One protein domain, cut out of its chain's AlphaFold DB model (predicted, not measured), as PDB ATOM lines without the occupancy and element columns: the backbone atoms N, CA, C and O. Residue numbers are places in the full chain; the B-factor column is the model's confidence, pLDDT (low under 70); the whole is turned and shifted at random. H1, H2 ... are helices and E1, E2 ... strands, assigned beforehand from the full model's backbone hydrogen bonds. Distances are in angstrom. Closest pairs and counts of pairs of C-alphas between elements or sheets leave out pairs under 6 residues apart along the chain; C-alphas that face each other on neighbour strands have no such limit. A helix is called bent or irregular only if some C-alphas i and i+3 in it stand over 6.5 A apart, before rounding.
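What this domain is: This is residues 5 to 100 of the 103 residues of the protein "TAXi_C domain-containing protein" of Arachis hypogaea (UniProt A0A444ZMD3). A strongly twisted four-stranded sheet, E1 E2 E6 E5, has one long helix, H1, over one face towards its E1 edge, while a separate small hairpin of E3 and E4 makes the opposite end of the long axis. The short helix H2 joins that hairpin to E5, and after E6 a long loop leads to the short helix H3, which packs on H2. The printed part has 96 residues with three named helices and six named strands, in the order H1 E1 E2 E3 E4 H2 E5 E6 H3, and its class is mixed, helices and strands. Both sheets are antiparallel. The whole is compact, with a radius of gyration of the C-alphas of 13.7 A, yet elongated, spanning 43 by 27 by 25 A.

Where its parts are: H1, residues 5 to 20, begins at C-alpha 5 (190.959, 188.177, 171.163) and is 21.0 A long; it is neither bent nor irregular, but only just: C-alphas 17 and 20 are 6.3 A apart. E1 is residues 24 to 27 and E2 residues 36 to 39. E3, residues 53 to 56, and E4, residues 62 to 65, follow. H2 is residues 67 to 70. E5, residues 71 to 76, is 15.7 A long, and E6, residues 79 to 84, is 16.4 A long, ending at C-alpha 84 (195.660, 174.713, 169.688). H3, residues 97 to 100, ends at C-alpha 100 (196.883, 177.487, 154.383).

How they stand to each other: H1 is on the sheet E1 E2 E6 E5 at a height of 8.4 A, forming two layers, a helix on one face of a sheet. It lies over E1 and runs along the strands, at 19 degrees to E1 on the local plane; the closest C-alphas, of Ile 18 and Phe 24, are 5.2 A apart. The hairpin E1 and E2 has N 27 and O 36 within hydrogen-bond range at 2.8 A. E2 and E6 have N 39 and O 80 at 2.8 A. The hairpin E5 and E6 has N 74 and O 81 at 2.8 A. The hairpin E3 and E4 has N 55 and O 63 at 2.8 A. H2 only grazes the larger sheet. H2 and H3 touch, their closest C-alphas being those of Asn 69 and Gln 99, 4.9 A apart. H1 and H2 are apart. In H1, 11 of 12 O i to N i+4 pairs are within range; H2 and H3 are too short for such a pair.

The domain as a whole: The two C-alphas farthest apart are those of Gly 59 and Arg 77, 45.8 A. The printed part has no cut. The links E2 to E3, 13 residues, and E6 to H3, 12 residues, are long. The mean pLDDT of the printed part is 87.5; residues 29 to 30, 32 and 91 are under 70.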
ATOM      1  N   ALA A   5     191.662 189.060 172.091       82.75
ATOM      2  CA  ALA A   5     190.959 188.177 171.163       82.75
ATOM      3  C   ALA A   5     191.364 186.711 171.370       82.75
ATOM      4  O   ALA A   5     190.493 185.852 171.482       82.75
ATOM      5  N   HIS A   6     192.666 186.440 171.526       86.88
ATOM      6  CA  HIS A   6     193.175 185.094 171.817       86.88
ATOM      7  C   HIS A   6     192.591 184.544 173.122       86.88
ATOM      8  O   HIS A   6     192.040 183.446 173.139       86.88
ATOM      9  N   LYS A   7     192.586 185.350 174.193       88.12
ATOM     10  CA  LYS A   7     191.969 184.969 175.477       88.12
ATOM     11  C   LYS A   7     190.484 184.626 175.345       88.12
ATOM     12  O   LYS A   7     190.034 183.641 175.926       88.12
ATOM     13  N   LYS A   8     189.722 185.424 174.589       89.69
ATOM     14  CA  LYS A   8     188.297 185.157 174.330       89.69
ATOM     15  C   LYS A   8     188.101 183.861 173.547       89.69
ATOM     16  O   LYS A   8     187.213 183.086 173.891       89.69
ATOM     17  N   LEU A   9     188.937 183.618 172.540       89.88
ATOM     18  CA  LEU A   9     188.889 182.401 171.739       89.88
ATOM     19  C   LEU A   9     189.171 181.162 172.597       89.88
ATOM     20  O   LEU A   9     188.358 180.245 172.618       89.88
ATOM     21  N   VAL A  10     190.243 181.179 173.395       91.12
ATOM     22  CA  VAL A  10     190.572 180.093 174.335       91.12
ATOM     23  C   VAL A  10     189.449 179.863 175.347       91.12
ATOM     24  O   VAL A  10     189.055 178.726 175.571       91.12
ATOM     25  N   SER A  11     188.885 180.924 175.928       92.62
ATOM     26  CA  SER A  11     187.762 180.794 176.867       92.62
ATOM     27  C   SER A  11     186.527 180.163 176.213       92.62
ATOM     28  O   SER A  11     185.828 179.372 176.848       92.62
ATOM     29  N   LYS A  12     186.264 180.468 174.936       93.31
ATOM     30  CA  LYS A  12     185.174 179.841 174.184       93.31
ATOM     31  C   LYS A  12     185.460 178.368 173.887       93.31
ATOM     32  O   LYS A  12     184.548 177.556 174.015       93.31
ATOM     33  N   LEU A  13     186.702 178.025 173.541       92.69
ATOM     34  CA  LEU A  13     187.133 176.637 173.361       92.69
ATOM     35  C   LEU A  13     186.981 175.835 174.653       92.69
ATOM     36  O   LEU A  13     186.392 174.760 174.614       92.69
ATOM     37  N   ASP A  14     187.407 176.383 175.794       93.38
ATOM     38  CA  ASP A  14     187.222 175.757 177.106       93.38
ATOM     39  C   ASP A  14     185.728 175.473 177.371       93.38
ATOM     40  O   ASP A  14     185.355 174.362 177.739       93.38
ATOM     41  N   SER A  15     184.845 176.441 177.092       92.56
ATOM     42  CA  SER A  15     183.394 176.260 177.243       92.56
ATOM     43  C   SER A  15     182.817 175.159 176.343       92.56
ATOM     44  O   SER A  15     181.891 174.467 176.764       92.56
ATOM     45  N   ILE A  16     183.324 174.990 175.119       91.38
ATOM     46  CA  ILE A  16     182.826 173.977 174.175       91.38
ATOM     47  C   ILE A  16     183.389 172.595 174.525       91.38
ATOM     48  O   ILE A  16     182.630 171.650 174.725       91.38
ATOM     49  N   LEU A  17     184.714 172.488 174.604       91.00
ATOM     50  CA  LEU A  17     185.428 171.216 174.697       91.00
ATOM     51  C   LEU A  17     185.385 170.618 176.105       91.00
ATOM     52  O   LEU A  17     185.356 169.400 176.247       91.00
ATOM     53  N   ILE A  18     185.362 171.451 177.145       90.38
ATOM     54  CA  ILE A  18     185.372 170.971 178.531       90.38
ATOM     55  C   ILE A  18     183.949 170.945 179.081       90.38
ATOM     56  O   ILE A  18     183.508 169.933 179.608       90.38
ATOM     57  N   THR A  19     183.207 172.050 178.964       83.06
ATOM     58  CA  THR A  19     181.908 172.173 179.647       83.06
ATOM     59  C   THR A  19     180.744 171.590 178.850       83.06
ATOM     60  O   THR A  19     179.921 170.885 179.425       83.06
ATOM     61  N   ALA A  20     180.637 171.891 177.552       80.50
ATOM     62  CA  ALA A  20     179.463 171.501 176.767       80.50
ATOM     63  C   ALA A  20     179.487 170.024 176.352       80.50
ATOM     64  O   ALA A  20     178.465 169.349 176.441       80.50
ATOM     65  N   THR A  21     180.639 169.519 175.900       78.81
ATOM     66  CA  THR A  21     180.774 168.107 175.508       78.81
ATOM     67  C   THR A  21     181.166 167.216 176.683       78.81
ATOM     68  O   THR A  21     180.760 166.057 176.718       78.81
ATOM     69  N   GLY A  22     181.954 167.731 177.639       79.19
ATOM     70  CA  GLY A  22     182.527 166.932 178.730       79.19
ATOM     71  C   GLY A  22     183.535 165.877 178.258       79.19
ATOM     72  O   GLY A  22     183.919 165.004 179.032       79.19
ATOM     73  N   ASP A  23     183.940 165.926 176.986       87.12
ATOM     74  CA  ASP A  23     184.758 164.891 176.346       87.12
ATOM     75  C   ASP A  23     186.265 165.172 176.455       87.12
ATOM     76  O   ASP A  23     187.076 164.303 176.109       87.12
ATOM     77  N   PHE A  24     186.644 166.369 176.923       93.06
ATOM     78  CA  PHE A  24     188.027 166.827 176.956       93.06
ATOM     79  C   PHE A  24     188.432 167.446 178.294       93.06
ATOM     80  O   PHE A  24     187.647 168.111 178.969       93.06
ATOM     81  N   GLU A  25     189.710 167.287 178.621       93.00
ATOM     82  CA  GLU A  25     190.397 167.970 179.713       93.00
ATOM     83  C   GLU A  25     191.480 168.889 179.138       93.00
ATOM     84  O   GLU A  25     192.144 168.559 178.153       93.00
ATOM     85  N   LYS A  26     191.668 170.065 179.740       91.25
ATOM     86  CA  LYS A  26     192.723 170.990 179.321       91.25
ATOM     87  C   LYS A  26     194.077 170.520 179.843       91.25
ATOM     88  O   LYS A  26     194.270 170.412 181.047       91.25
ATOM     89  N   ASP A  27     195.027 170.324 178.940       85.69
ATOM     90  CA  ASP A  27     196.400 169.939 179.242       85.69
ATOM     91  C   ASP A  27     197.363 171.050 178.804       85.69
ATOM     92  O   ASP A  27     197.618 171.260 177.616       85.69
ATOM     93  N   VAL A  28     197.875 171.787 179.788       74.81
ATOM     94  CA  VAL A  28     198.895 172.837 179.613       74.81
ATOM     95  C   VAL A  28     200.267 172.416 180.141       74.81
ATOM     96  O   VAL A  28     201.241 173.148 179.981       74.81
ATOM     97  N   VAL A  29     200.360 171.246 180.779       65.56
ATOM     98  CA  VAL A  29     201.572 170.789 181.475       65.56
ATOM     99  C   VAL A  29     202.434 169.952 180.538       65.56
ATOM    100  O   VAL A  29     203.643 170.165 180.451       65.56
ATOM    101  N   THR A  30     201.813 169.045 179.781       68.75
ATOM    102  CA  THR A  30     202.524 168.104 178.905       68.75
ATOM    103  C   THR A  30     203.234 168.812 177.745       68.75
ATOM    104  O   THR A  30     204.302 168.383 177.309       68.75
ATOM    105  N   PHE A  31     202.694 169.941 177.269       71.19
ATOM    106  CA  PHE A  31     203.157 170.611 176.046       71.19
ATOM    107  C   PHE A  31     203.671 172.043 176.236       71.19
ATOM    108  O   PHE A  31     203.506 172.848 175.324       71.19
ATOM    109  N   LYS A  32     204.317 172.344 177.375       67.31
ATOM    110  CA  LYS A  32     205.138 173.558 177.615       67.31
ATOM    111  C   LYS A  32     204.640 174.815 176.874       67.31
ATOM    112  O   LYS A  32     205.117 175.130 175.786       67.31
ATOM    113  N   ASP A  33     203.680 175.510 177.477       72.12
ATOM    114  CA  ASP A  33     203.059 176.757 176.993       72.12
ATOM    115  C   ASP A  33     202.103 176.630 175.793       72.12
ATOM    116  O   ASP A  33     201.450 177.613 175.425       72.12
ATOM    117  N   LYS A  34     201.923 175.433 175.214       84.62
ATOM    118  CA  LYS A  34     200.805 175.177 174.297       84.62
ATOM    119  C   LYS A  34     199.532 174.845 175.070       84.62
ATOM    120  O   LYS A  34     199.540 174.099 176.046       84.62
ATOM    121  N   ILE A  35     198.411 175.369 174.582       90.94
ATOM    122  CA  ILE A  35     197.088 174.975 175.059       90.94
ATOM    123  C   ILE A  35     196.692 173.718 174.301       90.94
ATOM    124  O   ILE A  35     196.472 173.784 173.093       90.94
ATOM    125  N   CYS A  36     196.592 172.590 174.991       93.50
ATOM    126  CA  CYS A  36     196.106 171.353 174.399       93.50
ATOM    127  C   CYS A  36     194.865 170.853 175.134       93.50
ATOM    128  O   CYS A  36     194.651 171.141 176.310       93.50
ATOM    129  N   TYR A  37     194.038 170.104 174.418       94.25
ATOM    130  CA  TYR A  37     192.846 169.460 174.953       94.25
ATOM    131  C   TYR A  37     193.011 167.955 174.799       94.25
ATOM    132  O   TYR A  37     193.048 167.442 173.680       94.25
ATOM    133  N   LYS A  38     193.157 167.257 175.921       94.19
ATOM    134  CA  LYS A  38     193.244 165.801 175.984       94.19
ATOM    135  C   LYS A  38     191.842 165.217 175.870       94.19
ATOM    136  O   LYS A  38     190.962 165.591 176.642       94.19
ATOM    137  N   ARG A  39     191.629 164.282 174.948       93.19
ATOM    138  CA  ARG A  39     190.384 163.517 174.871       93.19
ATOM    139  C   ARG A  39     190.338 162.516 176.029       93.19
ATOM    140  O   ARG A  39     191.270 161.741 176.225       93.19
ATOM    141  N   MET A  40     189.240 162.521 176.781       91.25
ATOM    142  CA  MET A  40     189.045 161.630 177.936       91.25
ATOM    143  C   MET A  40     188.531 160.244 177.539       91.25
ATOM    144  O   MET A  40     188.631 159.281 178.298       91.25
ATOM    145  N   ARG A  41     187.965 160.143 176.335       86.75
ATOM    146  CA  ARG A  41     187.528 158.893 175.709       86.75
ATOM    147  C   ARG A  41     188.605 158.358 174.767       86.75
ATOM    148  O   ARG A  41     189.609 159.013 174.508       86.75
ATOM    149  N   LYS A  42     188.346 157.166 174.224       89.50
ATOM    150  CA  LYS A  42     189.178 156.515 173.201       89.50
ATOM    151  C   LYS A  42     189.493 157.494 172.053       89.50
ATOM    152  O   LYS A  42     188.601 158.279 171.714       89.50
ATOM    153  N   PRO A  43     190.681 157.419 171.429       91.62
ATOM    154  CA  PRO A  43     191.012 158.225 170.259       91.62
ATOM    155  C   PRO A  43     189.973 158.069 169.146       91.62
ATOM    156  O   PRO A  43     189.505 156.960 168.879       91.62
ATOM    157  N   GLN A  44     189.594 159.180 168.517       92.44
ATOM    158  CA  GLN A  44     188.595 159.195 167.438       92.44
ATOM    159  C   GLN A  44     188.963 160.135 166.286       92.44
ATOM    160  O   GLN A  44     188.193 160.264 165.336       92.44
ATOM    161  N   GLY A  45     190.122 160.791 166.343       91.06
ATOM    162  CA  GLY A  45     190.498 161.796 165.367       91.06
ATOM    163  C   GLY A  45     189.615 163.037 165.425       91.06
ATOM    164  O   GLY A  45     188.967 163.344 166.435       91.06
ATOM    165  N   PHE A  46     189.609 163.762 164.311       90.19
ATOM    166  CA  PHE A  46     188.760 164.926 164.107       90.19
ATOM    167  C   PHE A  46     187.309 164.498 163.860       90.19
ATOM    168  O   PHE A  46     186.928 164.153 162.744       90.19
ATOM    169  N   THR A  47     186.498 164.518 164.917       84.00
ATOM    170  CA  THR A  47     185.048 164.288 164.857       84.00
ATOM    171  C   THR A  47     184.274 165.601 165.012       84.00
ATOM    172  O   THR A  47     184.850 166.649 165.303       84.00
ATOM    173  N   ALA A  48     182.947 165.557 164.846       74.94
ATOM    174  CA  ALA A  48     182.078 166.740 164.898       74.94
ATOM    175  C   ALA A  48     182.104 167.510 166.237       74.94
ATOM    176  O   ALA A  48     181.589 168.622 166.304       74.94
ATOM    177  N   ASN A  49     182.681 166.944 167.307       83.06
ATOM    178  CA  ASN A  49     182.805 167.621 168.600       83.06
ATOM    179  C   ASN A  49     184.062 168.500 168.731       83.06
ATOM    180  O   ASN A  49     184.223 169.157 169.759       83.06
ATOM    181  N   ILE A  50     184.924 168.549 167.708       90.62
ATOM    182  CA  ILE A  50     186.060 169.475 167.655       90.62
ATOM    183  C   ILE A  50     185.654 170.707 166.837       90.62
ATOM    184  O   ILE A  50     185.271 170.559 165.676       90.62
ATOM    185  N   PRO A  51     185.704 171.918 167.415       92.25
ATOM    186  CA  PRO A  51     185.184 173.111 166.763       92.25
ATOM    187  C   PRO A  51     186.110 173.617 165.650       92.25
ATOM    188  O   PRO A  51     187.334 173.560 165.762       92.25
ATOM    189  N   SER A  52     185.512 174.181 164.603       92.12
ATOM    190  CA  SER A  52     186.191 175.052 163.640       92.12
ATOM    191  C   SER A  52     186.392 176.462 164.214       92.12
ATOM    192  O   SER A  52     185.822 176.825 165.250       92.12
ATOM    193  N   VAL A  53     187.202 177.279 163.535       91.00
ATOM    194  CA  VAL A  53     187.377 178.704 163.850       91.00
ATOM    195  C   VAL A  53     187.145 179.529 162.595       91.00
ATOM    196  O   VAL A  53     187.820 179.335 161.592       91.00
ATOM    197  N   ASN A  54     186.242 180.502 162.683       90.69
ATOM    198  CA  ASN A  54     185.890 181.349 161.550       90.69
ATOM    199  C   ASN A  54     186.458 182.757 161.743       90.69
ATOM    200  O   ASN A  54     186.240 183.397 162.777       90.69
ATOM    201  N   TYR A  55     187.160 183.253 160.729       88.00
ATOM    202  CA  TYR A  55     187.610 184.638 160.645       88.00
ATOM    203  C   TYR A  55     186.626 185.438 159.807       88.00
ATOM    204  O   TYR A  55     186.447 185.162 158.626       88.00
ATOM    205  N   TYR A  56     186.020 186.459 160.403       89.50
ATOM    206  CA  TYR A  56     185.118 187.370 159.703       89.50
ATOM    207  C   TYR A  56     185.871 188.629 159.286       89.50
ATOM    208  O   TYR A  56     186.415 189.348 160.129       89.50
ATOM    209  N   PHE A  57     185.884 188.908 157.987       87.81
ATOM    210  CA  PHE A  57     186.527 190.086 157.422       87.81
ATOM    211  C   PHE A  57     185.512 191.198 157.174       87.81
ATOM    212  O   PHE A  57     184.315 190.984 156.955       87.81
ATOM    213  N   LYS A  58     186.012 192.435 157.176       90.44
ATOM    214  CA  LYS A  58     185.212 193.592 156.776       90.44
ATOM    215  C   LYS A  58     184.747 193.398 155.328       90.44
ATOM    216  O   LYS A  58     185.550 193.070 154.466       90.44
ATOM    217  N   GLY A  59     183.459 193.627 155.072       91.81
ATOM    218  CA  GLY A  59     182.849 193.401 153.756       91.81
ATOM    219  C   GLY A  59     182.096 192.074 153.622       91.81
ATOM    220  O   GLY A  59     181.551 191.810 152.559       91.81
ATOM    221  N   GLY A  60     182.016 191.264 154.687       91.31
ATOM    222  CA  GLY A  60     181.145 190.080 154.748       91.31
ATOM    223  C   GLY A  60     181.801 188.771 154.306       91.31
ATOM    224  O   GLY A  60     181.225 187.704 154.515       91.31
ATOM    225  N   ALA A  61     183.016 188.830 153.759       91.38
ATOM    226  CA  ALA A  61     183.831 187.643 153.531       91.38
ATOM    227  C   ALA A  61     184.206 186.976 154.863       91.38
ATOM    228  O   ALA A  61     184.454 187.654 155.866       91.38
ATOM    229  N   HIS A  62     184.282 185.651 154.862       91.81
ATOM    230  CA  HIS A  62     184.772 184.871 155.989       91.81
ATOM    231  C   HIS A  62     185.717 183.775 155.506       91.81
ATOM    232  O   HIS A  62     185.628 183.327 154.366       91.81
ATOM    233  N   LEU A  63     186.641 183.395 156.380       89.25
ATOM    234  CA  LEU A  63     187.505 182.236 156.215       89.25
ATOM    235  C   LEU A  63     187.167 181.240 157.316       89.25
ATOM    236  O   LEU A  63     187.403 181.521 158.494       89.25
ATOM    237  N   ASP A  64     186.639 180.092 156.915       91.12
ATOM    238  CA  ASP A  64     186.367 178.980 157.812       91.12
ATOM    239  C   ASP A  64     187.617 178.107 157.904       91.12
ATOM    240  O   ASP A  64     188.029 177.490 156.923       91.12
ATOM    241  N   LEU A  65     188.235 178.060 159.083       91.38
ATOM    242  CA  LEU A  65     189.306 177.112 159.358       91.38
ATOM    243  C   LEU A  65     188.696 175.857 159.974       91.38
ATOM    244  O   LEU A  65     188.200 175.919 161.111       91.38
ATOM    245  N   PRO A  66     188.729 174.713 159.276       92.25
ATOM    246  CA  PRO A  66     188.236 173.481 159.851       92.25
ATOM    247  C   PRO A  66     189.184 173.022 160.976       92.25
ATOM    248  O   PRO A  66     190.308 173.524 161.105       92.25
ATOM    249  N   PRO A  67     188.752 172.078 161.829       93.19
ATOM    250  CA  PRO A  67     189.515 171.670 163.006       93.19
ATOM    251  C   PRO A  67     190.977 171.290 162.726       93.19
ATOM    252  O   PRO A  67     191.844 171.598 163.543       93.19
ATOM    253  N   GLN A  68     191.269 170.684 161.569       92.25
ATOM    254  CA  GLN A  68     192.621 170.251 161.195       92.25
ATOM    255  C   GLN A  68     193.585 171.425 160.972       92.25
ATOM    256  O   GLN A  68     194.780 171.287 161.201       92.25
ATOM    257  N   ASN A  69     193.077 172.593 160.576       91.81
ATOM    258  CA  ASN A  69     193.879 173.806 160.383       91.81
ATOM    259  C   ASN A  69     194.023 174.629 161.677       91.81
ATOM    260  O   ASN A  69     194.838 175.554 161.762       91.81
ATOM    261  N   VAL A  70     193.226 174.306 162.700       92.44
ATOM    262  CA  VAL A  70     193.208 174.995 163.998       92.44
ATOM    263  C   VAL A  70     194.015 174.239 165.051       92.44
ATOM    264  O   VAL A  70     194.688 174.861 165.878       92.44
ATOM    265  N   PHE A  71     193.957 172.907 165.028       93.38
ATOM    266  CA  PHE A  71     194.575 172.049 166.029       93.38
ATOM    267  C   PHE A  71     195.610 171.116 165.410       93.38
ATOM    268  O   PHE A  71     195.354 170.434 164.427       93.38
ATOM    269  N   GLU A  72     196.753 171.018 166.073       92.12
ATOM    270  CA  GLU A  72     197.711 169.940 165.881       92.12
ATOM    271  C   GLU A  72     197.231 168.721 166.684       92.12
ATOM    272  O   GLU A  72     197.222 168.748 167.919       92.12
ATOM    273  N   GLN A  73     196.806 167.656 166.002       92.94
ATOM    274  CA  GLN A  73     196.463 166.392 166.657       92.94
ATOM    275  C   GLN A  73     197.740 165.639 167.036       92.94
ATOM    276  O   GLN A  73     198.617 165.412 166.202       92.94
ATOM    277  N   LYS A  74     197.823 165.202 168.291       92.25
ATOM    278  CA  LYS A  74     198.884 164.327 168.790       92.25
ATOM    279  C   LYS A  74     198.268 163.054 169.330       92.25
ATOM    280  O   LYS A  74     197.389 163.106 170.186       92.25
ATOM    281  N   LEU A  75     198.739 161.921 168.833       92.38
ATOM    282  CA  LEU A  75     198.315 160.602 169.274       92.38
ATOM    283  C   LEU A  75     199.521 159.884 169.870       92.38
ATOM    284  O   LEU A  75     200.515 159.667 169.180       92.38
ATOM    285  N   GLU A  76     199.430 159.512 171.143       89.25
ATOM    286  CA  GLU A  76     200.434 158.684 171.802       89.25
ATOM    287  C   GLU A  76     199.743 157.521 172.512       89.25
ATOM    288  O   GLU A  76     198.947 157.716 173.434       89.25
ATOM    289  N   ARG A  77     200.054 156.295 172.072       87.31
ATOM    290  CA  ARG A  77     199.366 155.069 172.508       87.31
ATOM    291  C   ARG A  77     197.845 155.238 172.345       87.31
ATOM    292  O   ARG A  77     197.383 155.476 171.235       87.31
ATOM    293  N   ASP A  78     197.098 155.174 173.444       89.00
ATOM    294  CA  ASP A  78     195.638 155.303 173.482       89.00
ATOM    295  C   ASP A  78     195.170 156.687 173.952       89.00
ATOM    296  O   ASP A  78     194.014 156.858 174.338       89.00
ATOM    297  N   THR A  79     196.064 157.678 173.980       90.88
ATOM    298  CA  THR A  79     195.725 159.042 174.384       90.88
ATOM    299  C   THR A  79     195.856 159.998 173.210       90.88
ATOM    300  O   THR A  79     196.845 159.993 172.479       90.88
ATOM    301  N   GLU A  80     194.833 160.826 173.036       94.62
ATOM    302  CA  GLU A  80     194.725 161.781 171.944       94.62
ATOM    303  C   GLU A  80     194.631 163.201 172.503       94.62
ATOM    304  O   GLU A  80     193.825 163.476 173.395       94.62
ATOM    305  N   TRP A  81     195.440 164.104 171.961       94.75
ATOM    306  CA  TRP A  81     195.439 165.522 172.290       94.75
ATOM    307  C   TRP A  81     195.213 166.362 171.041       94.75
ATOM    308  O   TRP A  81     195.713 166.046 169.963       94.75
ATOM    309  N   PHE A  82     194.529 167.485 171.220       94.94
ATOM    310  CA  PHE A  82     194.349 168.514 170.204       94.94
ATOM    311  C   PHE A  82     195.000 169.800 170.698       94.94
ATOM    312  O   PHE A  82     194.470 170.488 171.571       94.94
ATOM    313  N   CYS A  83     196.187 170.092 170.178       93.62
ATOM    314  CA  CYS A  83     196.976 171.251 170.561       93.62
ATOM    315  C   CYS A  83     196.606 172.454 169.703       93.62
ATOM    316  O   CYS A  83     196.770 172.447 168.487       93.62
ATOM    317  N   PHE A  84     196.104 173.498 170.345       92.69
ATOM    318  CA  PHE A  84     195.660 174.713 169.688       92.69
ATOM    319  C   PHE A  84     196.843 175.442 169.043       92.69
ATOM    320  O   PHE A  84     197.792 175.831 169.727       92.69
ATOM    321  N   ASN A  85     196.783 175.622 167.723       89.88
ATOM    322  CA  ASN A  85     197.900 176.114 166.917       89.88
ATOM    323  C   ASN A  85     197.773 177.603 166.541       89.88
ATOM    324  O   ASN A  85     198.385 178.067 165.581       89.88
ATOM    325  N   ILE A  86     196.970 178.363 167.295       88.62
ATOM    326  CA  ILE A  86     196.894 179.825 167.206       88.62
ATOM    327  C   ILE A  86     197.515 180.393 168.480       88.62
ATOM    328  O   ILE A  86     196.993 180.223 169.586       88.62
ATOM    329  N   VAL A  87     198.647 181.066 168.320       86.25
ATOM    330  CA  VAL A  87     199.419 181.650 169.420       86.25
ATOM    331  C   VAL A  87     199.114 183.143 169.570       86.25
ATOM    332  O   VAL A  87     198.762 183.800 168.588       86.25
ATOM    333  N   PRO A  88     199.202 183.708 170.787       84.31
ATOM    334  CA  PRO A  88     198.946 185.125 170.986       84.31
ATOM    335  C   PRO A  88     200.085 185.970 170.396       84.31
ATOM    336  O   PRO A  88     201.211 185.905 170.881       84.31
ATOM    337  N   ASP A  89     199.766 186.822 169.423       80.06
ATOM    338  CA  ASP A  89     200.652 187.889 168.938       80.06
ATOM    339  C   ASP A  89     200.134 189.278 169.352       80.06
ATOM    340  O   ASP A  89     198.929 189.472 169.563       80.06
ATOM    341  N   GLN A  90     201.046 190.240 169.525       70.19
ATOM    342  CA  GLN A  90     200.721 191.583 170.018       70.19
ATOM    343  C   GLN A  90     200.303 192.574 168.925       70.19
ATOM    344  O   GLN A  90     199.694 193.587 169.265       70.19
ATOM    345  N   GLN A  91     200.630 192.328 167.656       68.75
ATOM    346  CA  GLN A  91     200.522 193.336 166.599       68.75
ATOM    347  C   GLN A  91     199.567 192.930 165.479       68.75
ATOM    348  O   GLN A  91     198.850 193.789 164.965       68.75
ATOM    349  N   MET A  92     199.520 191.652 165.102       75.25
ATOM    350  CA  MET A  92     198.725 191.223 163.953       75.25
ATOM    351  C   MET A  92     198.335 189.744 163.995       75.25
ATOM    352  O   MET A  92     198.999 188.917 164.609       75.25
ATOM    353  N   ASN A  93     197.249 189.404 163.296       79.19
ATOM    354  CA  ASN A  93     196.898 188.012 163.029       79.19
ATOM    355  C   ASN A  93     197.643 187.558 161.770       79.19
ATOM    356  O   ASN A  93     197.424 188.112 160.693       79.19
ATOM    357  N   LEU A  94     198.504 186.550 161.906       84.75
ATOM    358  CA  LEU A  94     199.220 185.928 160.794       84.75
ATOM    359  C   LEU A  94     198.670 184.521 160.572       84.75
ATOM    360  O   LEU A  94     198.705 183.690 161.478       84.75
ATOM    361  N   LEU A  95     198.170 184.259 159.365       87.00
ATOM    362  CA  LEU A  95     197.813 182.909 158.934       87.00
ATOM    363  C   LEU A  95     199.085 182.220 158.439       87.00
ATOM    364  O   LEU A  95     199.625 182.585 157.395       87.00
ATOM    365  N   GLY A  96     199.583 181.257 159.210       86.88
ATOM    366  CA  GLY A  96     200.765 180.483 158.846       86.88
ATOM    367  C   GLY A  96     200.449 179.386 157.830       86.88
ATOM    368  O   GLY A  96     199.294 179.154 157.478       86.88
ATOM    369  N   ALA A  97     201.483 178.655 157.407       85.06
ATOM    370  CA  ALA A  97     201.343 177.539 156.465       85.06
ATOM    371  C   ALA A  97     200.322 176.483 156.934       85.06
ATOM    372  O   ALA A  97     199.605 175.916 156.121       85.06
ATOM    373  N   TYR A  98     200.196 176.267 158.247       82.81
ATOM    374  CA  TYR A  98     199.247 175.308 158.824       82.81
ATOM    375  C   TYR A  98     197.776 175.683 158.566       82.81
ATOM    376  O   TYR A  98     196.923 174.818 158.402       82.81
ATOM    377  N   GLN A  99     197.476 176.983 158.493       84.38
ATOM    378  CA  GLN A  99     196.141 177.493 158.166       84.38
ATOM    379  C   GLN A  99     195.899 177.622 156.658       84.38
ATOM    380  O   GLN A  99     194.786 177.941 156.254       84.38
ATOM    381  N   GLN A 100     196.937 177.411 155.844       83.69
ATOM    382  CA  GLN A 100     196.883 177.487 154.383       83.69
ATOM    383  C   GLN A 100     196.998 176.112 153.714       83.69
ATOM    384  O   GLN A 100     196.859 176.011 152.498       83.69
TER     385      GLN A 100